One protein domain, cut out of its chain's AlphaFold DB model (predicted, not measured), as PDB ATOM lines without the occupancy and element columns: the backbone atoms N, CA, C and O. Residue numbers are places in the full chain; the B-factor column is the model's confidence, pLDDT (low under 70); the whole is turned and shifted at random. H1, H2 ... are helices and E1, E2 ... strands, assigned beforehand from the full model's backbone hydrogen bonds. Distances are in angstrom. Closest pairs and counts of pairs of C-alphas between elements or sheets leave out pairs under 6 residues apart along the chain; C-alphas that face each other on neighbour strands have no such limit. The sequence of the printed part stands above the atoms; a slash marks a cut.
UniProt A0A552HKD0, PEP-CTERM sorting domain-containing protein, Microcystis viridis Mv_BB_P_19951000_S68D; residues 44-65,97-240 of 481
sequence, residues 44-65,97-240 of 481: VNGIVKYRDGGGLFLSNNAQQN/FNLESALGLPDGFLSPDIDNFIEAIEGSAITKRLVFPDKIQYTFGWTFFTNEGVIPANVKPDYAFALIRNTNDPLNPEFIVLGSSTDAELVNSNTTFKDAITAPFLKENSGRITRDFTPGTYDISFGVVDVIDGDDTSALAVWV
ATOM      1  N   VAL A  44      20.636   3.997 -38.985       42.97
ATOM      2  CA  VAL A  44      20.191   4.855 -40.069       42.97
ATOM      3  C   VAL A  44      18.748   5.269 -39.823       42.97
ATOM      4  O   VAL A  44      18.552   6.460 -39.965       42.97
ATOM      5  N   ASN A  45      17.829   4.373 -39.386       46.22
ATOM      6  CA  ASN A  45      16.508   4.647 -38.755       46.22
ATOM      7  C   ASN A  45      15.761   3.344 -38.311       46.22
ATOM      8  O   ASN A  45      16.048   2.278 -38.847       46.22
ATOM      9  N   GLY A  46      14.793   3.425 -37.379       42.19
ATOM     10  CA  GLY A  46      13.851   2.383 -36.894       42.19
ATOM     11  C   GLY A  46      14.011   2.018 -35.400       42.19
ATOM     12  O   GLY A  46      15.072   2.277 -34.824       42.19
ATOM     13  N   ILE A  47      13.007   1.387 -34.750       43.66
ATOM     14  CA  ILE A  47      13.246   0.662 -33.475       43.66
ATOM     15  C   ILE A  47      13.991  -0.607 -33.848       43.66
ATOM     16  O   ILE A  47      13.432  -1.560 -34.392       43.66
ATOM     17  N   VAL A  48      15.275  -0.590 -33.525       47.56
ATOM     18  CA  VAL A  48      16.118  -1.769 -33.547       47.56
ATOM     19  C   VAL A  48      16.038  -2.404 -32.168       47.56
ATOM     20  O   VAL A  48      16.474  -1.797 -31.188       47.56
ATOM     21  N   LYS A  49      15.487  -3.614 -32.067       53.34
ATOM     22  CA  LYS A  49      15.672  -4.430 -30.861       53.34
ATOM     23  C   LYS A  49      16.794  -5.417 -31.133       53.34
ATOM     24  O   LYS A  49      16.710  -6.229 -32.053       53.34
ATOM     25  N   TYR A  50      17.851  -5.321 -30.342       45.78
ATOM     26  CA  TYR A  50      18.867  -6.361 -30.285       45.78
ATOM     27  C   TYR A  50      18.293  -7.540 -29.505       45.78
ATOM     28  O   TYR A  50      17.634  -7.340 -28.483       45.78
ATOM     29  N   ARG A  51      18.494  -8.751 -30.021       44.47
ATOM     30  CA  ARG A  51      18.208  -9.980 -29.287       44.47
ATOM     31  C   ARG A  51      19.487 -10.484 -28.647       44.47
ATOM     32  O   ARG A  51      20.540 -10.476 -29.288       44.47
ATOM     33  N   ASP A  52      19.346 -11.031 -27.454       39.91
ATOM     34  CA  ASP A  52      20.331 -11.932 -26.875       39.91
ATOM     35  C   ASP A  52      20.557 -13.097 -27.869       39.91
ATOM     36  O   ASP A  52      19.594 -13.686 -28.372       39.91
ATOM     37  N   GLY A  53      21.813 -13.335 -28.272       41.78
ATOM     38  CA  GLY A  53      22.176 -14.299 -29.329       41.78
ATOM     39  C   GLY A  53      22.489 -13.706 -30.717       41.78
ATOM     40  O   GLY A  53      22.505 -14.429 -31.710       41.78
ATOM     41  N   GLY A  54      22.721 -12.391 -30.837       44.41
ATOM     42  CA  GLY A  54      23.256 -11.776 -32.068       44.41
ATOM     43  C   GLY A  54      22.241 -11.559 -33.202       44.41
ATOM     44  O   GLY A  54      22.624 -11.202 -34.318       44.41
ATOM     45  N   GLY A  55      20.949 -11.748 -32.926       42.50
ATOM     46  CA  GLY A  55      19.855 -11.400 -33.831       42.50
ATOM     47  C   GLY A  55      19.499  -9.913 -33.767       42.50
ATOM     48  O   GLY A  55      19.561  -9.281 -32.712       42.50
ATOM     49  N   LEU A  56      19.089  -9.354 -34.901       54.41
ATOM     50  CA  LEU A  56      18.639  -7.978 -35.035       54.41
ATOM     51  C   LEU A  56      17.178  -7.939 -35.491       54.41
ATOM     52  O   LEU A  56      16.833  -8.539 -36.508       54.41
ATOM     53  N   PHE A  57      16.338  -7.192 -34.783       50.94
ATOM     54  CA  PHE A  57      14.962  -6.926 -35.190       50.94
ATOM     55  C   PHE A  57      14.810  -5.486 -35.653       50.94
ATOM     56  O   PHE A  57      15.098  -4.559 -34.900       50.94
ATOM     57  N   LEU A  58      14.309  -5.317 -36.870       54.22
ATOM     58  CA  LEU A  58      13.819  -4.067 -37.429       54.22
ATOM     59  C   LEU A  58      12.301  -4.121 -37.471       54.22
ATOM     60  O   LEU A  58      11.725  -5.142 -37.835       54.22
ATOM     61  N   SER A  59      11.641  -3.025 -37.135       49.16
ATOM     62  CA  SER A  59      10.205  -2.872 -37.338       49.16
ATOM     63  C   SER A  59       9.926  -1.476 -37.862       49.16
ATOM     64  O   SER A  59      10.553  -0.521 -37.394       49.16
ATOM     65  N   ASN A  60       8.970  -1.364 -38.785       48.94
ATOM     66  CA  ASN A  60       8.404  -0.080 -39.175       48.94
ATOM     67  C   ASN A  60       7.391   0.465 -38.135       48.94
ATOM     68  O   ASN A  60       6.948   1.588 -38.275       48.94
ATOM     69  N   ASN A  61       7.046  -0.247 -37.042       49.47
ATOM     70  CA  ASN A  61       6.075   0.257 -36.039       49.47
ATOM     71  C   ASN A  61       6.688   0.855 -34.782       49.47
ATOM     72  O   ASN A  61       6.205   0.754 -33.649       49.47
ATOM     73  N   ALA A  62       7.813   1.492 -34.984       38.72
ATOM     74  CA  ALA A  62       8.588   2.105 -33.949       38.72
ATOM     75  C   ALA A  62       8.073   3.502 -33.571       38.72
ATOM     76  O   ALA A  62       8.860   4.438 -33.555       38.72
ATOM     77  N   GLN A  63       6.773   3.660 -33.297       38.03
ATOM     78  CA  GLN A  63       6.084   4.965 -33.237       38.03
ATOM     79  C   GLN A  63       5.923   5.679 -34.599       38.03
ATOM     80  O   GLN A  63       5.924   6.905 -34.625       38.03
ATOM     81  N   GLN A  64       5.751   4.947 -35.708       43.41
ATOM     82  CA  GLN A  64       5.460   5.531 -37.035       43.41
ATOM     83  C   GLN A  64       3.955   5.715 -37.318       43.41
ATOM     84  O   GLN A  64       3.583   5.993 -38.445       43.41
ATOM     85  N   ASN A  65       3.075   5.602 -36.311       42.91
ATOM     86  CA  ASN A  65       1.659   5.964 -36.470       42.91
ATOM     87  C   ASN A  65       1.532   7.491 -36.632       42.91
ATOM     88  O   ASN A  65       1.296   8.217 -35.660       42.91
ATOM     89  N   PHE A  97      17.802  14.039 -45.845       58.41
ATOM     90  CA  PHE A  97      18.167  12.787 -46.499       58.41
ATOM     91  C   PHE A  97      16.976  11.835 -46.457       58.41
ATOM     92  O   PHE A  97      16.537  11.490 -45.370       58.41
ATOM     93  N   ASN A  98      16.466  11.418 -47.617       76.69
ATOM     94  CA  ASN A  98      15.550  10.278 -47.735       76.69
ATOM     95  C   ASN A  98      16.299   8.964 -47.425       76.69
ATOM     96  O   ASN A  98      17.536   8.939 -47.357       76.69
ATOM     97  N   LEU A  99      15.561   7.868 -47.207       82.00
ATOM     98  CA  LEU A  99      16.154   6.558 -46.916       82.00
ATOM     99  C   LEU A  99      17.130   6.138 -48.023       82.00
ATOM    100  O   LEU A  99      18.212   5.640 -47.716       82.00
ATOM    101  N   GLU A 100      16.802   6.405 -49.290       88.00
ATOM    102  CA  GLU A 100      17.704   6.169 -50.413       88.00
ATOM    103  C   GLU A 100      19.025   6.914 -50.242       88.00
ATOM    104  O   GLU A 100      20.078   6.282 -50.266       88.00
ATOM    105  N   SER A 101      19.006   8.222 -49.981       86.31
ATOM    106  CA  SER A 101      20.228   9.001 -49.788       86.31
ATOM    107  C   SER A 101      21.018   8.536 -48.570       86.31
ATOM    108  O   SER A 101      22.250   8.529 -48.627       86.31
ATOM    109  N   ALA A 102      20.354   8.144 -47.481       83.75
ATOM    110  CA  ALA A 102      21.022   7.614 -46.295       83.75
ATOM    111  C   ALA A 102      21.686   6.257 -46.578       83.75
ATOM    112  O   ALA A 102      22.781   5.967 -46.093       83.75
ATOM    113  N   LEU A 103      21.060   5.460 -47.441       87.81
ATOM    114  CA  LEU A 103      21.616   4.236 -47.984       87.81
ATOM    115  C   LEU A 103      22.554   4.485 -49.159       87.81
ATOM    116  O   LEU A 103      23.098   3.508 -49.646       87.81
ATOM    117  N   GLY A 104      22.792   5.713 -49.630       89.38
ATOM    118  CA  GLY A 104      23.628   6.022 -50.801       89.38
ATOM    119  C   GLY A 104      23.077   5.510 -52.142       89.38
ATOM    120  O   GLY A 104      23.854   5.155 -53.028       89.38
ATOM    121  N   LEU A 105      21.758   5.386 -52.260       89.44
ATOM    122  CA  LEU A 105      21.026   4.979 -53.456       89.44
ATOM    123  C   LEU A 105      20.514   6.207 -54.238       89.44
ATOM    124  O   LEU A 105      20.316   7.264 -53.639       89.44
ATOM    125  N   PRO A 106      20.303   6.090 -55.564       90.75
ATOM    126  CA  PRO A 106      19.585   7.103 -56.338       90.75
ATOM    127  C   PRO A 106      18.132   7.264 -55.870       90.75
ATOM    128  O   PRO A 106      17.530   6.308 -55.382       90.75
ATOM    129  N   ASP A 107      17.553   8.443 -56.089       87.56
ATOM    130  CA  ASP A 107      16.137   8.691 -55.798       87.56
ATOM    131  C   ASP A 107      15.227   7.720 -56.568       87.56
ATOM    132  O   ASP A 107      15.457   7.432 -57.747       87.56
ATOM    133  N   GLY A 108      14.200   7.205 -55.886       87.31
ATOM    134  CA  GLY A 108      13.243   6.253 -56.451       87.31
ATOM    135  C   GLY A 108      13.771   4.822 -56.574       87.31
ATOM    136  O   GLY A 108      13.047   3.952 -57.048       87.31
ATOM    137  N   PHE A 109      15.002   4.528 -56.138       91.75
ATOM    138  CA  PHE A 109      15.562   3.176 -56.231       91.75
ATOM    139  C   PHE A 109      14.767   2.142 -55.417       91.75
ATOM    140  O   PHE A 109      14.675   0.987 -55.826       91.75
ATOM    141  N   LEU A 110      14.189   2.544 -54.281       91.00
ATOM    142  CA  LEU A 110      13.344   1.673 -53.455       91.00
ATOM    143  C   LEU A 110      11.885   1.625 -53.935       91.00
ATOM    144  O   LEU A 110      11.089   0.843 -53.420       91.00
ATOM    145  N   SER A 111      11.516   2.426 -54.932       90.12
ATOM    146  CA  SER A 111      10.165   2.414 -55.487       90.12
ATOM    147  C   SER A 111       9.994   1.181 -56.381       90.12
ATOM    148  O   SER A 111      10.715   1.047 -57.372       90.12
ATOM    149  N   PRO A 112       9.064   0.258 -56.074       87.50
ATOM    150  CA  PRO A 112       8.957  -1.002 -56.809       87.50
ATOM    151  C   PRO A 112       8.479  -0.822 -58.253       87.50
ATOM    152  O   PRO A 112       8.631  -1.741 -59.061       87.50
ATOM    153  N   ASP A 113       7.866   0.321 -58.581       84.38
ATOM    154  CA  ASP A 113       7.378   0.626 -59.924       84.38
ATOM    155  C   ASP A 113       7.234   2.145 -60.136       84.38
ATOM    156  O   ASP A 113       6.134   2.702 -60.191       84.38
ATOM    157  N   ILE A 114       8.380   2.825 -60.236       81.75
ATOM    158  CA  ILE A 114       8.441   4.286 -60.408       81.75
ATOM    159  C   ILE A 114       7.772   4.761 -61.709       81.75
ATOM    160  O   ILE A 114       7.183   5.840 -61.744       81.75
ATOM    161  N   ASP A 115       7.790   3.939 -62.764       84.94
ATOM    162  CA  ASP A 115       7.174   4.262 -64.059       84.94
ATOM    163  C   ASP A 115       5.641   4.350 -63.970       84.94
ATOM    164  O   ASP A 115       5.009   5.057 -64.759       84.94
ATOM    165  N   ASN A 116       5.042   3.659 -62.994       83.75
ATOM    166  CA  ASN A 116       3.610   3.697 -62.701       83.75
ATOM    167  C   ASN A 116       3.274   4.534 -61.453       83.75
ATOM    168  O   ASN A 116       2.157   4.426 -60.944       83.75
ATOM    169  N   PHE A 117       4.200   5.386 -60.992       82.81
ATOM    170  CA  PHE A 117       4.041   6.242 -59.807       82.81
ATOM    171  C   PHE A 117       3.754   5.456 -58.520       82.81
ATOM    172  O   PHE A 117       3.003   5.915 -57.660       82.81
ATOM    173  N   ILE A 118       4.320   4.252 -58.401       82.19
ATOM    174  CA  ILE A 118       4.258   3.464 -57.170       82.19
ATOM    175  C   ILE A 118       5.581   3.668 -56.442       82.19
ATOM    176  O   ILE A 118       6.591   3.029 -56.755       82.19
ATOM    177  N   GLU A 119       5.554   4.618 -55.514       82.50
ATOM    178  CA  GLU A 119       6.711   5.087 -54.760       82.50
ATOM    179  C   GLU A 119       6.838   4.345 -53.424       82.50
ATOM    180  O   GLU A 119       5.845   3.897 -52.856       82.50
ATOM    181  N   ALA A 120       8.071   4.199 -52.938       84.38
ATOM    182  CA  ALA A 120       8.307   3.830 -51.546       84.38
ATOM    183  C   ALA A 120       7.879   5.004 -50.660       84.38
ATOM    184  O   ALA A 120       8.345   6.127 -50.861       84.38
ATOM    185  N   ILE A 121       6.988   4.741 -49.714       81.12
ATOM    186  CA  ILE A 121       6.353   5.768 -48.895       81.12
ATOM    187  C   ILE A 121       7.116   5.908 -47.582       81.12
ATOM    188  O   ILE A 121       7.586   6.994 -47.233       81.12
ATOM    189  N   GLU A 122       7.327   4.785 -46.900       78.88
ATOM    190  CA  GLU A 122       8.115   4.735 -45.677       78.88
ATOM    191  C   GLU A 122       9.139   3.607 -45.713       78.88
ATOM    192  O   GLU A 122       9.117   2.703 -46.550       78.88
ATOM    193  N   GLY A 123      10.083   3.644 -44.780       80.31
ATOM    194  CA  GLY A 123      10.993   2.530 -44.619       80.31
ATOM    195  C   GLY A 123      11.999   2.736 -43.511       80.31
ATOM    196  O   GLY A 123      12.300   3.848 -43.078       80.31
ATOM    197  N   SER A 124      12.573   1.626 -43.075       81.75
ATOM    198  CA  SER A 124      13.665   1.628 -42.113       81.75
ATOM    199  C   SER A 124      14.747   0.664 -42.559       81.75
ATOM    200  O   SER A 124      14.480  -0.347 -43.207       81.75
ATOM    201  N   ALA A 125      15.991   0.990 -42.224       85.69
ATOM    202  CA  ALA A 125      17.113   0.114 -42.490       85.69
ATOM    203  C   ALA A 125      18.184   0.257 -41.414       85.69
ATOM    204  O   ALA A 125      18.478   1.353 -40.927       85.69
ATOM    205  N   ILE A 126      18.835  -0.858 -41.108       81.00
ATOM    206  CA  ILE A 126      20.120  -0.855 -40.419       81.00
ATOM    207  C   ILE A 126      21.233  -1.030 -41.432       81.00
ATOM    208  O   ILE A 126      21.081  -1.778 -42.389       81.00
ATOM    209  N   THR A 127      22.365  -0.375 -41.203       84.62
ATOM    210  CA  THR A 127      23.585  -0.604 -41.976       84.62
ATOM    211  C   THR A 127      24.719  -0.966 -41.033       84.62
ATOM    212  O   THR A 127      24.935  -0.298 -40.020       84.62
ATOM    213  N   LYS A 128      25.468  -2.016 -41.367       84.25
ATOM    214  CA  LYS A 128      26.702  -2.384 -40.676       84.25
ATOM    215  C   LYS A 128      27.841  -2.470 -41.682       84.25
ATOM    216  O   LYS A 128      27.740  -3.145 -42.704       84.25
ATOM    217  N   ARG A 129      28.943  -1.797 -41.357       87.31
ATOM    218  CA  ARG A 129      30.191  -1.894 -42.107       87.31
ATOM    219  C   ARG A 129      30.990  -3.099 -41.631       87.31
ATOM    220  O   ARG A 129      31.319  -3.185 -40.450       87.31
ATOM    221  N   LEU A 130      31.325  -3.997 -42.549       85.00
ATOM    222  CA  LEU A 130      32.135  -5.187 -42.306       85.00
ATOM    223  C   LEU A 130      33.417  -5.141 -43.135       85.00
ATOM    224  O   LEU A 130      33.440  -4.622 -44.251       85.00
ATOM    225  N   VAL A 131      34.495  -5.696 -42.584       89.94
ATOM    226  CA  VAL A 131      35.782  -5.839 -43.270       89.94
ATOM    227  C   VAL A 131      36.092  -7.322 -43.388       89.94
ATOM    228  O   VAL A 131      36.208  -8.015 -42.380       89.94
ATOM    229  N   PHE A 132      36.252  -7.794 -44.620       88.19
ATOM    230  CA  PHE A 132      36.648  -9.163 -44.911       88.19
ATOM    231  C   PHE A 132      38.113  -9.158 -45.365       88.19
ATOM    232  O   PHE A 132      38.410  -8.584 -46.414       88.19
ATOM    233  N   PRO A 133      39.053  -9.729 -44.587       85.94
ATOM    234  CA  PRO A 133      40.464  -9.784 -44.974       85.94
ATOM    235  C   PRO A 133      40.729 -10.842 -46.052       85.94
ATOM    236  O   PRO A 133      41.630 -10.679 -46.871       85.94
ATOM    237  N   ASP A 134      39.904 -11.887 -46.078       88.56
ATOM    238  CA  ASP A 134      40.017 -13.042 -46.958       88.56
ATOM    239  C   ASP A 134      38.696 -13.296 -47.687       88.56
ATOM    240  O   ASP A 134      37.646 -12.752 -47.333       88.56
ATOM    241  N   LYS A 135      38.739 -14.154 -48.712       91.38
ATOM    242  CA  LYS A 135      37.512 -14.632 -49.346       91.38
ATOM    243  C   LYS A 135      36.735 -15.499 -48.351       91.38
ATOM    244  O   LYS A 135      37.220 -16.559 -47.963       91.38
ATOM    245  N   ILE A 136      35.520 -15.090 -48.000       89.94
ATOM    246  CA  ILE A 136      34.655 -15.800 -47.053       89.94
ATOM    247  C   ILE A 136      33.237 -15.913 -47.600       89.94
ATOM    248  O   ILE A 136      32.764 -15.036 -48.313       89.94
ATOM    249  N   GLN A 137      32.556 -17.005 -47.271       89.19
ATOM    250  CA  GLN A 137      31.132 -17.153 -47.531       89.19
ATOM    251  C   GLN A 137      30.369 -16.881 -46.237       89.19
ATOM    252  O   GLN A 137      30.674 -17.491 -45.215       89.19
ATOM    253  N   TYR A 138      29.381 -15.994 -46.289       83.94
ATOM    254  CA  TYR A 138      28.536 -15.654 -45.148       83.94
ATOM    255  C   TYR A 138      27.074 -15.960 -45.459       83.94
ATOM    256  O   TYR A 138      26.640 -15.793 -46.600       83.94
ATOM    257  N   THR A 139      26.318 -16.425 -44.462       84.56
ATOM    258  CA  THR A 139      24.880 -16.693 -44.597       84.56
ATOM    259  C   THR A 139      24.106 -15.910 -43.552       84.56
ATOM    260  O   THR A 139      24.433 -15.970 -42.374       84.56
ATOM    261  N   PHE A 140      23.065 -15.214 -43.991       84.50
ATOM    262  CA  PHE A 140      22.125 -14.496 -43.139       84.50
ATOM    263  C   PHE A 140      20.773 -15.197 -43.213       84.50
ATOM    264  O   PHE A 140      20.262 -15.438 -44.310       84.50
ATOM    265  N   GLY A 141      20.212 -15.553 -42.063       84.31
ATOM    266  CA  GLY A 141      18.808 -15.912 -41.932       84.31
ATOM    267  C   GLY A 141      17.968 -14.652 -41.771       84.31
ATOM    268  O   GLY A 141      18.428 -13.663 -41.197       84.31
ATOM    269  N   TRP A 142      16.757 -14.673 -42.311       90.00
ATOM    270  CA  TRP A 142      15.838 -13.552 -42.196       90.00
ATOM    271  C   TRP A 142      14.388 -14.026 -42.084       90.00
ATOM    272  O   TRP A 142      14.032 -15.071 -42.631       90.00
ATOM    273  N   THR A 143      13.567 -13.233 -41.394       83.88
ATOM    274  CA  THR A 143      12.107 -13.370 -41.325       83.88
ATOM    275  C   THR A 143      11.483 -11.998 -41.494       83.88
ATOM    276  O   THR A 143      11.699 -11.105 -40.677       83.88
ATOM    277  N   PHE A 144      10.710 -11.840 -42.556       88.94
ATOM    278  CA  PHE A 144       9.819 -10.718 -42.774       88.94
ATOM    279  C   PHE A 144       8.474 -11.012 -42.109       88.94
ATOM    280  O   PHE A 144       7.900 -12.075 -42.331       88.94
ATOM    281  N   PHE A 145       7.975 -10.083 -41.310       84.44
ATOM    282  CA  PHE A 145       6.679 -10.152 -40.654       84.44
ATOM    283  C   PHE A 145       5.799  -9.034 -41.181       84.44
ATOM    284  O   PHE A 145       6.279  -7.921 -41.363       84.44
ATOM    285  N   THR A 146       4.516  -9.309 -41.376       86.19
ATOM    286  CA  THR A 146       3.553  -8.288 -41.784       86.19
ATOM    287  C   THR A 146       2.160  -8.614 -41.254       86.19
ATOM    288  O   THR A 146       1.802  -9.780 -41.061       86.19
ATOM    289  N   ASN A 147       1.360  -7.601 -40.948       84.25
ATOM    290  CA  ASN A 147      -0.081  -7.750 -40.725       84.25
ATOM    291  C   ASN A 147      -0.898  -7.319 -41.956       84.25
ATOM    292  O   ASN A 147      -2.124  -7.371 -41.872       84.25
ATOM    293  N   GLU A 148      -0.241  -7.005 -43.083       81.69
ATOM    294  CA  GLU A 148      -0.921  -6.572 -44.299       81.69
ATOM    295  C   GLU A 148      -2.016  -7.554 -44.715       81.69
ATOM    296  O   GLU A 148      -1.826  -8.783 -44.774       81.69
ATOM    297  N   GLY A 149      -3.185  -6.991 -45.019       80.12
ATOM    298  CA  GLY A 149      -4.362  -7.722 -45.464       80.12
ATOM    299  C   GLY A 149      -4.215  -8.380 -46.844       80.12
ATOM    300  O   GLY A 149      -3.141  -8.766 -47.308       80.12
ATOM    301  N   VAL A 150      -5.341  -8.594 -47.525       79.31
ATOM    302  CA  VAL A 150      -5.310  -9.022 -48.931       79.31
ATOM    303  C   VAL A 150      -5.034  -7.793 -49.788       79.31
ATOM    304  O   VAL A 150      -5.898  -6.929 -49.919       79.31
ATOM    305  N   ILE A 151      -3.847  -7.743 -50.386       78.06
ATOM    306  CA  ILE A 151      -3.428  -6.631 -51.237       78.06
ATOM    307  C   ILE A 151      -4.047  -6.802 -52.630       78.06
ATOM    308  O   ILE A 151      -3.919  -7.876 -53.232       78.06
ATOM    309  N   PRO A 152      -4.754  -5.790 -53.165       80.75
ATOM    310  CA  PRO A 152      -5.271  -5.839 -54.528       80.75
ATOM    311  C   PRO A 152      -4.143  -6.044 -55.548       80.75
ATOM    312  O   PRO A 152      -3.064  -5.484 -55.407       80.75
ATOM    313  N   ALA A 153      -4.400  -6.784 -56.631       79.31
ATOM    314  CA  ALA A 153      -3.373  -7.138 -57.624       79.31
ATOM    315  C   ALA A 153      -2.685  -5.937 -58.315       79.31
ATOM    316  O   ALA A 153      -1.660  -6.105 -58.971       79.31
ATOM    317  N   ASN A 154      -3.273  -4.744 -58.220       81.12
ATOM    318  CA  ASN A 154      -2.753  -3.494 -58.772       81.12
ATOM    319  C   ASN A 154      -1.974  -2.647 -57.755       81.12
ATOM    320  O   ASN A 154      -1.564  -1.543 -58.101       81.12
ATOM    321  N   VAL A 155      -1.811  -3.127 -56.525       81.44
ATOM    322  CA  VAL A 155      -1.051  -2.457 -55.474       81.44
ATOM    323  C   VAL A 155       0.190  -3.294 -55.186       81.44
ATOM    324  O   VAL A 155       0.130  -4.526 -55.180       81.44
ATOM    325  N   LYS A 156       1.342  -2.637 -55.053       86.19
ATOM    326  CA  LYS A 156       2.597  -3.332 -54.768       86.19
ATOM    327  C   LYS A 156       2.695  -3.564 -53.259       86.19
ATOM    328  O   LYS A 156       2.389  -2.639 -52.520       86.19
ATOM    329  N   PRO A 157       3.081  -4.774 -52.836       88.62
ATOM    330  CA  PRO A 157       3.213  -5.105 -51.427       88.62
ATOM    331  C   PRO A 157       4.384  -4.390 -50.768       88.62
ATOM    332  O   PRO A 157       5.385  -4.104 -51.436       88.62
ATOM    333  N   ASP A 158       4.308  -4.265 -49.446       88.50
ATOM    334  CA  ASP A 158       5.488  -4.054 -48.622       88.50
ATOM    335  C   ASP A 158       6.516  -5.150 -48.855       88.50
ATOM    336  O   ASP A 158       6.199  -6.314 -49.155       88.50
ATOM    337  N   TYR A 159       7.781  -4.790 -48.674       92.75
ATOM    338  CA  TYR A 159       8.859  -5.739 -48.852       92.75
ATOM    339  C   TYR A 159      10.041  -5.481 -47.927       92.75
ATOM    340  O   TYR A 159      10.348  -4.359 -47.526       92.75
ATOM    341  N   ALA A 160      10.754  -6.558 -47.621       93.38
ATOM    342  CA  ALA A 160      12.059  -6.499 -46.990       93.38
ATOM    343  C   ALA A 160      13.171  -6.611 -48.030       93.38
ATOM    344  O   ALA A 160      13.043  -7.324 -49.030       93.38
ATOM    345  N   PHE A 161      14.301  -5.962 -47.767       95.44
ATOM    346  CA  PHE A 161      15.466  -6.002 -48.639       95.44
ATOM    347  C   PHE A 161      16.776  -6.189 -47.871       95.44
ATOM    348  O   PHE A 161      16.893  -5.872 -46.684       95.44
ATOM    349  N   ALA A 162      17.781  -6.676 -48.594       95.94
ATOM    350  CA  ALA A 162      19.184  -6.542 -48.247       95.94
ATOM    351  C   ALA A 162      19.920  -5.747 -49.330       95.94
ATOM    352  O   ALA A 162      19.725  -5.966 -50.527       95.94
ATOM    353  N   LEU A 163      20.792  -4.843 -48.898       96.06
ATOM    354  CA  LEU A 163      21.672  -4.049 -49.741       96.06
ATOM    355  C   LEU A 163      23.117  -4.363 -49.359       96.06
ATOM    356  O   LEU A 163      23.511  -4.182 -48.213       96.06
ATOM    357  N   ILE A 164      23.919  -4.824 -50.311       96.25
ATOM    358  CA  ILE A 164      25.332  -5.133 -50.096       96.25
ATOM    359  C   ILE A 164      26.151  -4.224 -50.998       96.25
ATOM    360  O   ILE A 164      26.145  -4.363 -52.221       96.25
ATOM    361  N   ARG A 165      26.891  -3.295 -50.399       95.81
ATOM    362  CA  ARG A 165      27.751  -2.364 -51.128       95.81
ATOM    363  C   ARG A 165      29.208  -2.608 -50.784       95.81
ATOM    364  O   ARG A 165      29.605  -2.442 -49.638       95.81
ATOM    365  N   ASN A 166      30.028  -2.899 -51.789       96.00
ATOM    366  CA  ASN A 166      31.476  -2.803 -51.642       96.00
ATOM    367  C   ASN A 166      31.868  -1.319 -51.604       96.00
ATOM    368  O   ASN A 166      31.568  -0.580 -52.537       96.00
ATOM    369  N   THR A 167      32.556  -0.861 -50.559       94.00
ATOM    370  CA  THR A 167      32.932   0.560 -50.443       94.00
ATOM    371  C   THR A 167      33.936   0.999 -51.513       94.00
ATOM    372  O   THR A 167      34.082   2.193 -51.756       94.00
ATOM    373  N   ASN A 168      34.620   0.049 -52.161       93.81
ATOM    374  CA  ASN A 168      35.497   0.310 -53.304       93.81
ATOM    375  C   ASN A 168      34.742   0.374 -54.645       93.81
ATOM    376  O   ASN A 168      35.316   0.829 -55.631       93.81
ATOM    377  N   ASP A 169      33.482  -0.067 -54.685       94.38
ATOM    378  CA  ASP A 169      32.597   0.024 -55.850       94.38
ATOM    379  C   ASP A 169      31.186   0.481 -55.423       94.38
ATOM    380  O   ASP A 169      30.218  -0.283 -55.471       94.38
ATOM    381  N   PRO A 170      31.051   1.732 -54.940       89.50
ATOM    382  CA  PRO A 170      29.799   2.209 -54.360       89.50
ATOM    383  C   PRO A 170      28.670   2.381 -55.386       89.50
ATOM    384  O   PRO A 170      27.510   2.461 -54.990       89.50
ATOM    385  N   LEU A 171      29.005   2.447 -56.680       91.44
ATOM    386  CA  LEU A 171      28.055   2.677 -57.773       91.44
ATOM    387  C   LEU A 171      27.309   1.412 -58.202       91.44
ATOM    388  O   LEU A 171      26.294   1.520 -58.883       91.44
ATOM    389  N   ASN A 172      27.793   0.233 -57.803       92.75
ATOM    390  CA  ASN A 172      27.195  -1.052 -58.159       92.75
ATOM    391  C   ASN A 172      26.818  -1.840 -56.897       92.75
ATOM    392  O   ASN A 172      27.392  -2.902 -56.637       92.75
ATOM    393  N   PRO A 173      25.890  -1.330 -56.065       95.25
ATOM    394  CA  PRO A 173      25.423  -2.100 -54.931       95.25
ATOM    395  C   PRO A 173      24.596  -3.297 -55.407       95.25
ATOM    396  O   PRO A 173      23.853  -3.226 -56.386       95.25
ATOM    397  N   GLU A 174      24.688  -4.399 -54.676       96.12
ATOM    398  CA  GLU A 174      23.800  -5.534 -54.859       96.12
ATOM    399  C   GLU A 174      22.544  -5.334 -54.006       96.12
ATOM    400  O   GLU A 174      22.625  -5.257 -52.782       96.12
ATOM    401  N   PHE A 175      21.385  -5.255 -54.659       95.69
ATOM    402  CA  PHE A 175      20.083  -5.134 -54.011       95.69
ATOM    403  C   PHE A 175      19.302  -6.438 -54.146       95.69
ATOM    404  O   PHE A 175      19.193  -6.996 -55.240       95.69
ATOM    405  N   ILE A 176      18.776  -6.937 -53.031       95.81
ATOM    406  CA  ILE A 176      18.097  -8.228 -52.956       95.81
ATOM    407  C   ILE A 176      16.785  -8.031 -52.210       95.81
ATOM    408  O   ILE A 176      16.799  -7.683 -51.033       95.81
ATOM    409  N   VAL A 177      15.660  -8.310 -52.866       95.12
ATOM    410  CA  VAL A 177      14.366  -8.417 -52.184       95.12
ATOM    411  C   VAL A 177      14.342  -9.744 -51.429       95.12
ATOM    412  O   VAL A 177      14.573 -10.798 -52.019       95.12
ATOM    413  N   LEU A 178      14.124  -9.678 -50.117       92.06
ATOM    414  CA  LEU A 178      14.096 -10.841 -49.232       92.06
ATOM    415  C   LEU A 178      12.753 -11.552 -49.356       92.06
ATOM    416  O   LEU A 178      12.692 -12.731 -49.685       92.06
ATOM    417  N   GLY A 179      11.682 -10.794 -49.159       89.06
ATOM    418  CA  GLY A 179      10.311 -11.252 -49.276       89.06
ATOM    419  C   GLY A 179       9.371 -10.061 -49.320       89.06
ATOM    420  O   GLY A 179       9.740  -8.956 -48.916       89.06
ATOM    421  N   SER A 180       8.168 -10.307 -49.822       88.69
ATOM    422  CA  SER A 180       7.068  -9.351 -49.814       88.69
ATOM    423  C   SER A 180       5.898  -9.873 -48.991       88.69
ATOM    424  O   SER A 180       5.819 -11.068 -48.687       88.69
ATOM    425  N   SER A 181       4.941  -9.013 -48.672       80.50
ATOM    426  CA  SER A 181       3.717  -9.437 -47.986       80.50
ATOM    427  C   SER A 181       2.800 -10.322 -48.830       80.50
ATOM    428  O   SER A 181       1.981 -11.060 -48.274       80.50
ATOM    429  N   THR A 182       2.959 -10.324 -50.161       80.88
ATOM    430  CA  THR A 182       2.300 -11.313 -51.029       80.88
ATOM    431  C   THR A 182       2.899 -12.709 -50.900       80.88
ATOM    432  O   THR A 182       2.187 -13.688 -51.117       80.88
ATOM    433  N   ASP A 183       4.173 -12.806 -50.515       77.19
ATOM    434  CA  ASP A 183       4.866 -14.079 -50.294       77.19
ATOM    435  C   ASP A 183       4.703 -14.591 -48.854       77.19
ATOM    436  O   ASP A 183       5.099 -15.713 -48.549       77.19
ATOM    437  N   ALA A 184       4.170 -13.762 -47.952       70.31
ATOM    438  CA  ALA A 184       4.036 -14.088 -46.541       70.31
ATOM    439  C   ALA A 184       2.834 -15.009 -46.289       70.31
ATOM    440  O   ALA A 184       1.697 -14.722 -46.676       70.31
ATOM    441  N   GLU A 185       3.082 -16.123 -45.604       76.81
ATOM    442  CA  GLU A 185       2.055 -17.089 -45.224       76.81
ATOM    443  C   GLU A 185       1.476 -16.736 -43.853       76.81
ATOM    444  O   GLU A 185       2.152 -16.133 -43.021       76.81
ATOM    445  N   LEU A 186       0.218 -17.117 -43.599       72.62
ATOM    446  CA  LEU A 186      -0.398 -16.933 -42.282       72.62
ATOM    447  C   LEU A 186       0.464 -17.592 -41.202       72.62
ATOM    448  O   LEU A 186       0.815 -18.769 -41.311       72.62
ATOM    449  N   VAL A 187       0.754 -16.847 -40.136       66.25
ATOM    450  CA  VAL A 187       1.559 -17.348 -39.020       66.25
ATOM    451  C   VAL A 187       0.806 -18.495 -38.346       66.25
ATOM    452  O   VAL A 187      -0.164 -18.285 -37.608       66.25
ATOM    453  N   ASN A 188       1.264 -19.729 -38.564       55.66
ATOM    454  CA  ASN A 188       0.825 -20.867 -37.764       55.66
ATOM    455  C   ASN A 188       1.176 -20.574 -36.302       55.66
ATOM    456  O   ASN A 188       2.273 -20.117 -35.998       55.66
ATOM    457  N   SER A 189       0.249 -20.824 -35.380       51.94
ATOM    458  CA  SER A 189       0.279 -20.335 -33.994       51.94
ATOM    459  C   SER A 189       1.496 -20.722 -33.128       51.94
ATOM    460  O   SER A 189       1.518 -20.321 -31.972       51.94
ATOM    461  N   ASN A 190       2.483 -21.443 -33.666       46.34
ATOM    462  CA  ASN A 190       3.633 -22.027 -32.972       46.34
ATOM    463  C   ASN A 190       4.998 -21.417 -33.353       46.34
ATOM    464  O   ASN A 190       6.029 -22.020 -33.043       46.34
ATOM    465  N   THR A 191       5.063 -20.274 -34.042       49.03
ATOM    466  CA  THR A 191       6.369 -19.669 -34.351       49.03
ATOM    467  C   THR A 191       6.955 -19.022 -33.094       49.03
ATOM    468  O   THR A 191       6.321 -18.225 -32.405       49.03
ATOM    469  N   THR A 192       8.192 -19.403 -32.779       49.19
ATOM    470  CA  THR A 192       8.953 -19.063 -31.559       49.19
ATOM    471  C   THR A 192       9.298 -17.568 -31.450       49.19
ATOM    472  O   THR A 192       9.962 -17.143 -30.513       49.19
ATOM    473  N   PHE A 193       8.871 -16.761 -32.425       52.22
ATOM    474  CA  PHE A 193       9.097 -15.319 -32.494       52.22
ATOM    475  C   PHE A 193       7.976 -14.488 -31.851       52.22
ATOM    476  O   PHE A 193       8.163 -13.290 -31.642       52.22
ATOM    477  N   LYS A 194       6.833 -15.103 -31.505       49.34
ATOM    478  CA  LYS A 194       5.678 -14.397 -30.924       49.34
ATOM    479  C   LYS A 194       5.957 -13.742 -29.573       49.34
ATOM    480  O   LYS A 194       5.376 -12.699 -29.292       49.34
ATOM    481  N   ASP A 195       6.861 -14.295 -28.770       47.72
ATOM    482  CA  ASP A 195       7.067 -13.815 -27.399       47.72
ATOM    483  C   ASP A 195       7.860 -12.495 -27.328       47.72
ATOM    484  O   ASP A 195       7.796 -11.782 -26.329       47.72
ATOM    485  N   ALA A 196       8.562 -12.110 -28.404       46.97
ATOM    486  CA  ALA A 196       9.376 -10.888 -28.453       46.97
ATOM    487  C   ALA A 196       8.644  -9.662 -29.043       46.97
ATOM    488  O   ALA A 196       9.152  -8.534 -28.974       46.97
ATOM    489  N   ILE A 197       7.462  -9.861 -29.634       51.66
ATOM    490  CA  ILE A 197       6.757  -8.838 -30.409       51.66
ATOM    491  C   ILE A 197       5.360  -8.625 -29.817       51.66
ATOM    492  O   ILE A 197       4.482  -9.472 -29.911       51.66
ATOM    493  N   THR A 198       5.131  -7.451 -29.228       43.97
ATOM    494  CA  THR A 198       3.826  -7.045 -28.675       43.97
ATOM    495  C   THR A 198       2.763  -6.744 -29.742       43.97
ATOM    496  O   THR A 198       1.588  -6.618 -29.401       43.97
ATOM    497  N   ALA A 199       3.151  -6.624 -31.015       52.25
ATOM    498  CA  ALA A 199       2.252  -6.430 -32.150       52.25
ATOM    499  C   ALA A 199       1.974  -7.771 -32.867       52.25
ATOM    500  O   ALA A 199       2.920  -8.486 -33.207       52.25
ATOM    501  N   PRO A 200       0.703  -8.138 -33.115       63.28
ATOM    502  CA  PRO A 200       0.358  -9.403 -33.750       63.28
ATOM    503  C   PRO A 200       0.540  -9.311 -35.270       63.28
ATOM    504  O   PRO A 200      -0.403  -9.014 -36.000       63.28
ATOM    505  N   PHE A 201       1.745  -9.591 -35.762       76.25
ATOM    506  CA  PHE A 201       1.930  -9.872 -37.185       76.25
ATOM    507  C   PHE A 201       1.101 -11.102 -37.580       76.25
ATOM    508  O   PHE A 201       1.094 -12.117 -36.877       76.25
ATOM    509  N   LEU A 202       0.360 -10.994 -38.685       80.62
ATOM    510  CA  LEU A 202      -0.566 -12.036 -39.143       80.62
ATOM    511  C   LEU A 202       0.087 -12.995 -40.130       80.62
ATOM    512  O   LEU A 202      -0.357 -14.139 -40.258       80.62
ATOM    513  N   LYS A 203       1.128 -12.531 -40.821       85.31
ATOM    514  CA  LYS A 203       1.860 -13.283 -41.827       85.31
ATOM    515  C   LYS A 203       3.362 -13.168 -41.608       85.31
ATOM    516  O   LYS A 203       3.854 -12.155 -41.109       85.31
ATOM    517  N   GLU A 204       4.085 -14.197 -42.021       87.06
ATOM    518  CA  GLU A 204       5.542 -14.186 -42.062       87.06
ATOM    519  C   GLU A 204       6.072 -14.857 -43.334       87.06
ATOM    520  O   GLU A 204       5.450 -15.757 -43.899       87.06
ATOM    521  N   ASN A 205       7.242 -14.418 -43.783       88.00
ATOM    522  CA  ASN A 205       8.041 -15.091 -44.797       88.00
ATOM    523  C   ASN A 205       9.474 -15.189 -44.279       88.00
ATOM    524  O   ASN A 205      10.010 -14.205 -43.779       88.00
ATOM    525  N   SER A 206      10.099 -16.355 -44.388       88.44
ATOM    526  CA  SER A 206      11.459 -16.569 -43.896       88.44
ATOM    527  C   SER A 206      12.344 -17.172 -44.967       88.44
ATOM    528  O   SER A 206      11.911 -17.994 -45.774       88.44
ATOM    529  N   GLY A 207      13.629 -16.848 -44.917       87.94
ATOM    530  CA  GLY A 207      14.593 -17.402 -45.847       87.94
ATOM    531  C   GLY A 207      16.029 -17.242 -45.390       87.94
ATOM    532  O   GLY A 207      16.334 -16.947 -44.233       87.94
ATOM    533  N   ARG A 208      16.939 -17.510 -46.327       90.44
ATOM    534  CA  ARG A 208      18.379 -17.356 -46.132       90.44
ATOM    535  C   ARG A 208      19.008 -16.724 -47.359       90.44
ATOM    536  O   ARG A 208      18.627 -17.041 -48.482       90.44
ATOM    537  N   ILE A 209      20.006 -15.878 -47.139       91.75
ATOM    538  CA  ILE A 209      20.885 -15.362 -48.188       91.75
ATOM    539  C   ILE A 209      22.306 -15.794 -47.886       91.75
ATOM    540  O   ILE A 209      22.832 -15.478 -46.824       91.75
ATOM    541  N   THR A 210      22.938 -16.461 -48.848       90.75
ATOM    542  CA  THR A 210      24.351 -16.837 -48.794       90.75
ATOM    543  C   THR A 210      25.134 -16.034 -49.824       90.75
ATOM    544  O   THR A 210      24.749 -15.982 -50.992       90.75
ATOM    545  N   ARG A 211      26.236 -15.407 -49.400       93.69
ATOM    546  CA  ARG A 211      27.078 -14.564 -50.255       93.69
ATOM    547  C   ARG A 211      28.555 -14.841 -50.059       93.69
ATOM    548  O   ARG A 211      29.027 -14.983 -48.935       93.69
ATOM    549  N   ASP A 212      29.271 -14.883 -51.178       93.56
ATOM    550  CA  ASP A 212      30.727 -14.926 -51.209       93.56
ATOM    551  C   ASP A 212      31.262 -13.489 -51.193       93.56
ATOM    552  O   ASP A 212      31.090 -12.741 -52.155       93.56
ATOM    553  N   PHE A 213      31.948 -13.116 -50.121       92.00
ATOM    554  CA  PHE A 213      32.658 -11.852 -50.003       92.00
ATOM    555  C   PHE A 213      34.115 -12.047 -50.406       92.00
ATOM    556  O   PHE A 213      34.793 -12.961 -49.935       92.00
ATOM    557  N   THR A 214      34.608 -11.195 -51.299       95.81
ATOM    558  CA  THR A 214      36.044 -11.066 -51.574       95.81
ATOM    559  C   THR A 214      36.695 -10.148 -50.540       95.81
ATOM    560  O   THR A 214      35.979  -9.385 -49.892       95.81
ATOM    561  N   PRO A 215      38.034 -10.155 -50.408       96.00
ATOM    562  CA  PRO A 215      38.719  -9.205 -49.543       96.00
ATOM    563  C   PRO A 215      38.293  -7.759 -49.826       96.00
ATOM    564  O   PRO A 215      38.344  -7.307 -50.974       96.00
ATOM    565  N   GLY A 216      37.856  -7.035 -48.798       95.06
ATOM    566  CA  GLY A 216      37.328  -5.682 -48.949       95.06
ATOM    567  C   GLY A 216      36.508  -5.196 -47.758       95.06
ATOM    568  O   GLY A 216      36.349  -5.886 -46.752       95.06
ATOM    569  N   THR A 217      35.984  -3.982 -47.888       95.31
ATOM    570  CA  THR A 217      35.077  -3.368 -46.914       95.31
ATOM    571  C   THR A 217      33.697  -3.242 -47.542       95.31
ATOM    572  O   THR A 217      33.569  -2.822 -48.691       95.31
ATOM    573  N   TYR A 218      32.674  -3.642 -46.796       94.44
ATOM    574  CA  TYR A 218      31.301  -3.709 -47.269       94.44
ATOM    575  C   TYR A 218      30.372  -3.007 -46.293       94.44
ATOM    576  O   TYR A 218      30.464  -3.239 -45.092       94.44
ATOM    577  N   ASP A 219      29.460  -2.200 -46.816       92.69
ATOM    578  CA  ASP A 219      28.281  -1.746 -46.089       92.69
ATOM    579  C   ASP A 219      27.153  -2.733 -46.406       92.69
ATOM    580  O   ASP A 219      26.757  -2.880 -47.565       92.69
ATOM    581  N   ILE A 220      26.700  -3.465 -45.387       92.31
ATOM    582  CA  ILE A 220      25.574  -4.395 -45.490       92.31
ATOM    583  C   ILE A 220      24.396  -3.769 -44.768       92.31
ATOM    584  O   ILE A 220      24.464  -3.531 -43.559       92.31
ATOM    585  N   SER A 221      23.325  -3.529 -45.511       92.88
ATOM    586  CA  SER A 221      22.086  -2.996 -44.980       92.88
ATOM    587  C   SER A 221      20.958  -4.004 -45.098       92.88
ATOM    588  O   SER A 221      20.859  -4.726 -46.087       92.88
ATOM    589  N   PHE A 222      20.093  -4.021 -44.096       90.88
ATOM    590  CA  PHE A 222      18.831  -4.748 -44.114       90.88
ATOM    591  C   PHE A 222      17.731  -3.758 -43.791       90.88
ATOM    592  O   PHE A 222      17.925  -2.917 -42.911       90.88
ATOM    593  N   GLY A 223      16.607  -3.843 -44.486       90.19
ATOM    594  CA  GLY A 223      15.518  -2.905 -44.279       90.19
ATOM    595  C   GLY A 223      14.165  -3.437 -44.701       90.19
ATOM    596  O   GLY A 223      14.056  -4.490 -45.328       90.19
ATOM    597  N   VAL A 224      13.144  -2.682 -44.324       89.94
ATOM    598  CA  VAL A 224      11.753  -2.851 -44.739       89.94
ATOM    599  C   VAL A 224      11.299  -1.572 -45.417       89.94
ATOM    600  O   VAL A 224      11.677  -0.479 -44.987       89.94
ATOM    601  N   VAL A 225      10.531  -1.727 -46.485       89.62
ATOM    602  CA  VAL A 225       9.919  -0.639 -47.239       89.62
ATOM    603  C   VAL A 225       8.420  -0.832 -47.194       89.62
ATOM    604  O   VAL A 225       7.924  -1.921 -47.493       89.62
ATOM    605  N   ASP A 226       7.758   0.249 -46.822       84.12
ATOM    606  CA  ASP A 226       6.324   0.420 -46.893       84.12
ATOM    607  C   ASP A 226       5.980   1.081 -48.230       84.12
ATOM    608  O   ASP A 226       6.523   2.139 -48.585       84.12
ATOM    609  N   VAL A 227       5.137   0.416 -49.009       83.00
ATOM    610  CA  VAL A 227       4.691   0.903 -50.321       83.00
ATOM    611  C   VAL A 227       3.232   1.363 -50.271       83.00
ATOM    612  O   VAL A 227       2.792   2.112 -51.149       83.00
ATOM    613  N   ILE A 228       2.472   0.923 -49.267       73.19
ATOM    614  CA  ILE A 228       1.049   1.204 -49.122       73.19
ATOM    615  C   ILE A 228       0.843   1.942 -47.808       73.19
ATOM    616  O   ILE A 228       0.790   1.328 -46.756       73.19
ATOM    617  N   ASP A 229       0.585   3.243 -47.913       68.75
ATOM    618  CA  ASP A 229       0.219   4.096 -46.781       68.75
ATOM    619  C   ASP A 229      -1.077   3.596 -46.117       68.75
ATOM    620  O   ASP A 229      -2.195   3.915 -46.546       68.75
ATOM    621  N   GLY A 230      -0.931   2.731 -45.122       68.50
ATOM    622  CA  GLY A 230      -2.014   2.158 -44.345       68.50
ATOM    623  C   GLY A 230      -1.520   1.707 -42.978       68.50
ATOM    624  O   GLY A 230      -0.346   1.422 -42.798       68.50
ATOM    625  N   ASP A 231      -2.447   1.571 -42.028       69.12
ATOM    626  CA  ASP A 231      -2.169   1.208 -40.625       69.12
ATOM    627  C   ASP A 231      -1.512  -0.185 -40.437       69.12
ATOM    628  O   ASP A 231      -1.260  -0.634 -39.306       69.12
ATOM    629  N   ASP A 232      -1.303  -0.915 -41.533       76.06
ATOM    630  CA  ASP A 232      -0.579  -2.170 -41.535       76.06
ATOM    631  C   ASP A 232       0.926  -1.905 -41.320       76.06
ATOM    632  O   ASP A 232       1.434  -0.798 -41.220       76.06
ATOM    633  N   THR A 233       1.653  -2.951 -41.000       76.88
ATOM    634  CA  THR A 233       2.910  -2.910 -40.282       76.88
ATOM    635  C   THR A 233       3.749  -4.070 -40.752       76.88
ATOM    636  O   THR A 233       3.303  -5.220 -40.751       76.88
ATOM    637  N   SER A 234       5.009  -3.770 -41.024       84.31
ATOM    638  CA  SER A 234       5.998  -4.677 -41.560       84.31
ATOM    639  C   SER A 234       7.292  -4.637 -40.730       84.31
ATOM    640  O   SER A 234       7.795  -3.601 -40.291       84.31
ATOM    641  N   ALA A 235       7.864  -5.801 -40.456       84.50
ATOM    642  CA  ALA A 235       9.089  -5.938 -39.679       84.50
ATOM    643  C   ALA A 235      10.026  -6.961 -40.306       84.50
ATOM    644  O   ALA A 235       9.607  -7.859 -41.026       84.50
ATOM    645  N   LEU A 236      11.314  -6.834 -40.014       85.38
ATOM    646  CA  LEU A 236      12.346  -7.745 -40.476       85.38
ATOM    647  C   LEU A 236      13.227  -8.161 -39.304       85.38
ATOM    648  O   LEU A 236      13.936  -7.344 -38.721       85.38
ATOM    649  N   ALA A 237      13.234  -9.451 -38.998       81.62
ATOM    650  CA  ALA A 237      14.275 -10.064 -38.192       81.62
ATOM    651  C   ALA A 237      15.399 -10.561 -39.095       81.62
ATOM    652  O   ALA A 237      15.149 -11.223 -40.102       81.62
ATOM    653  N   VAL A 238      16.639 -10.290 -38.706       80.62
ATOM    654  CA  VAL A 238      17.844 -10.814 -39.344       80.62
ATOM    655  C   VAL A 238      18.689 -11.468 -38.275       80.62
ATOM    656  O   VAL A 238      18.949 -10.884 -37.228       80.62
ATOM    657  N   TRP A 239      19.151 -12.677 -38.538       75.19
ATOM    658  CA  TRP A 239      20.082 -13.359 -37.660       75.19
ATOM    659  C   TRP A 239      21.189 -13.972 -38.496       75.19
ATOM    660  O   TRP A 239      20.989 -14.430 -39.623       75.19
ATOM    661  N   VAL A 240      22.387 -13.995 -37.934       69.06
ATOM    662  CA  VAL A 240      23.377 -14.955 -38.397       69.06
ATOM    663  C   VAL A 240      22.897 -16.280 -37.827       69.06
ATOM    664  O   VAL A 240      22.668 -16.342 -36.620       69.06
TER     665      VAL A 240
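This is residues 44 to 65 and 97 to 240 of the 481 residues of the protein "PEP-CTERM sorting domain-containing protein" of Microcystis viridis Mv_BB_P_19951000_S68D (UniProt A0A552HKD0). Two twisted sheets stand face to face as a sandwich, E1 E2 E9 E4 E7 against E3 E8 E5 E6, with their strands nearly aligned, at 15 degrees. Together they make a jelly roll, one long hairpin wound over both sheets, with nested antiparallel pairs E2 with E9, E3 with E8, E4 with E7 and E5 with E6; the short helix H1 only grazes the sheet of four. The printed part has 166 residues, with nine named strands and one named helix in the order E1 E2 H1 E3 E4 E5 E6 E7 E8 E9; both sheets are all antiparallel in the orders given. The class is mostly strand, though under half of the residues are in named elements. The whole is compact, with a radius of gyration of the C-alphas of 15.8 A and spans of 44 by 40 by 26 A.

Start at the edge strand E1, residues 47 to 50, which forms a hairpin with E2, residues 56 to 59; N 49 and O 57 are 3.0 A apart, within hydrogen-bond range. E2 is the antiparallel neighbour of E9, residues 234 to 239, with N 56 and O 238 at 2.8 A. E9 is the antiparallel neighbour of E4, residues 136 to 146, with N 143 and O 237 at 2.9 A. E4 is the antiparallel neighbour of the edge strand E7, residues 203 to 213, with N 140 and O 209 at 2.9 A. In the other sheet, look for E3, residues 122 to 132, antiparallel to E8, residues 216 to 226, with N 128 and O 220 at 2.8 A. E8 is antiparallel to E5, residues 159 to 166, with N 163 and O 221 at 2.8 A. E5 forms a hairpin with the edge strand E6, residues 174 to 180, with N 162 and O 176 at 2.8 A. From sheet to sheet, the closest C-alphas of E8 and E9 are those of Val 224 and Ala 235, 6.5 A apart, and those of E6 and E7 are Gly 179 and Asn 205, 6.3 A apart. H1, residues 99 to 102, has its Leu 99 C-alpha 6.9 A from that of Gly 123 in E3, their closest pair; it is too short for any O i to N i+4 pair, and its one O i to N i+3 pair is within range.

Find C-alpha 47, where E1 begins, at (13.246, 0.662, -33.475). E3 runs 31.7 A from C-alpha 122 at (8.115, 4.735, -45.677), E4 32.4 A, E5 23.0 A, E7 31.9 A and E8 31.7 A. E9 ends at C-alpha 239, (20.082, -13.359, -37.660).

Residues 66 to 96 are not printed, and C-alphas 65 and 97 are 20.5 A apart across the cut. The links H1 to E3, E4 to E5 and E6 to E7 are long. Mean pLDDT of the printed part is 77.9; residues 44 to 65, 97, 187 to 200, 229 to 231 and 240 are under 70.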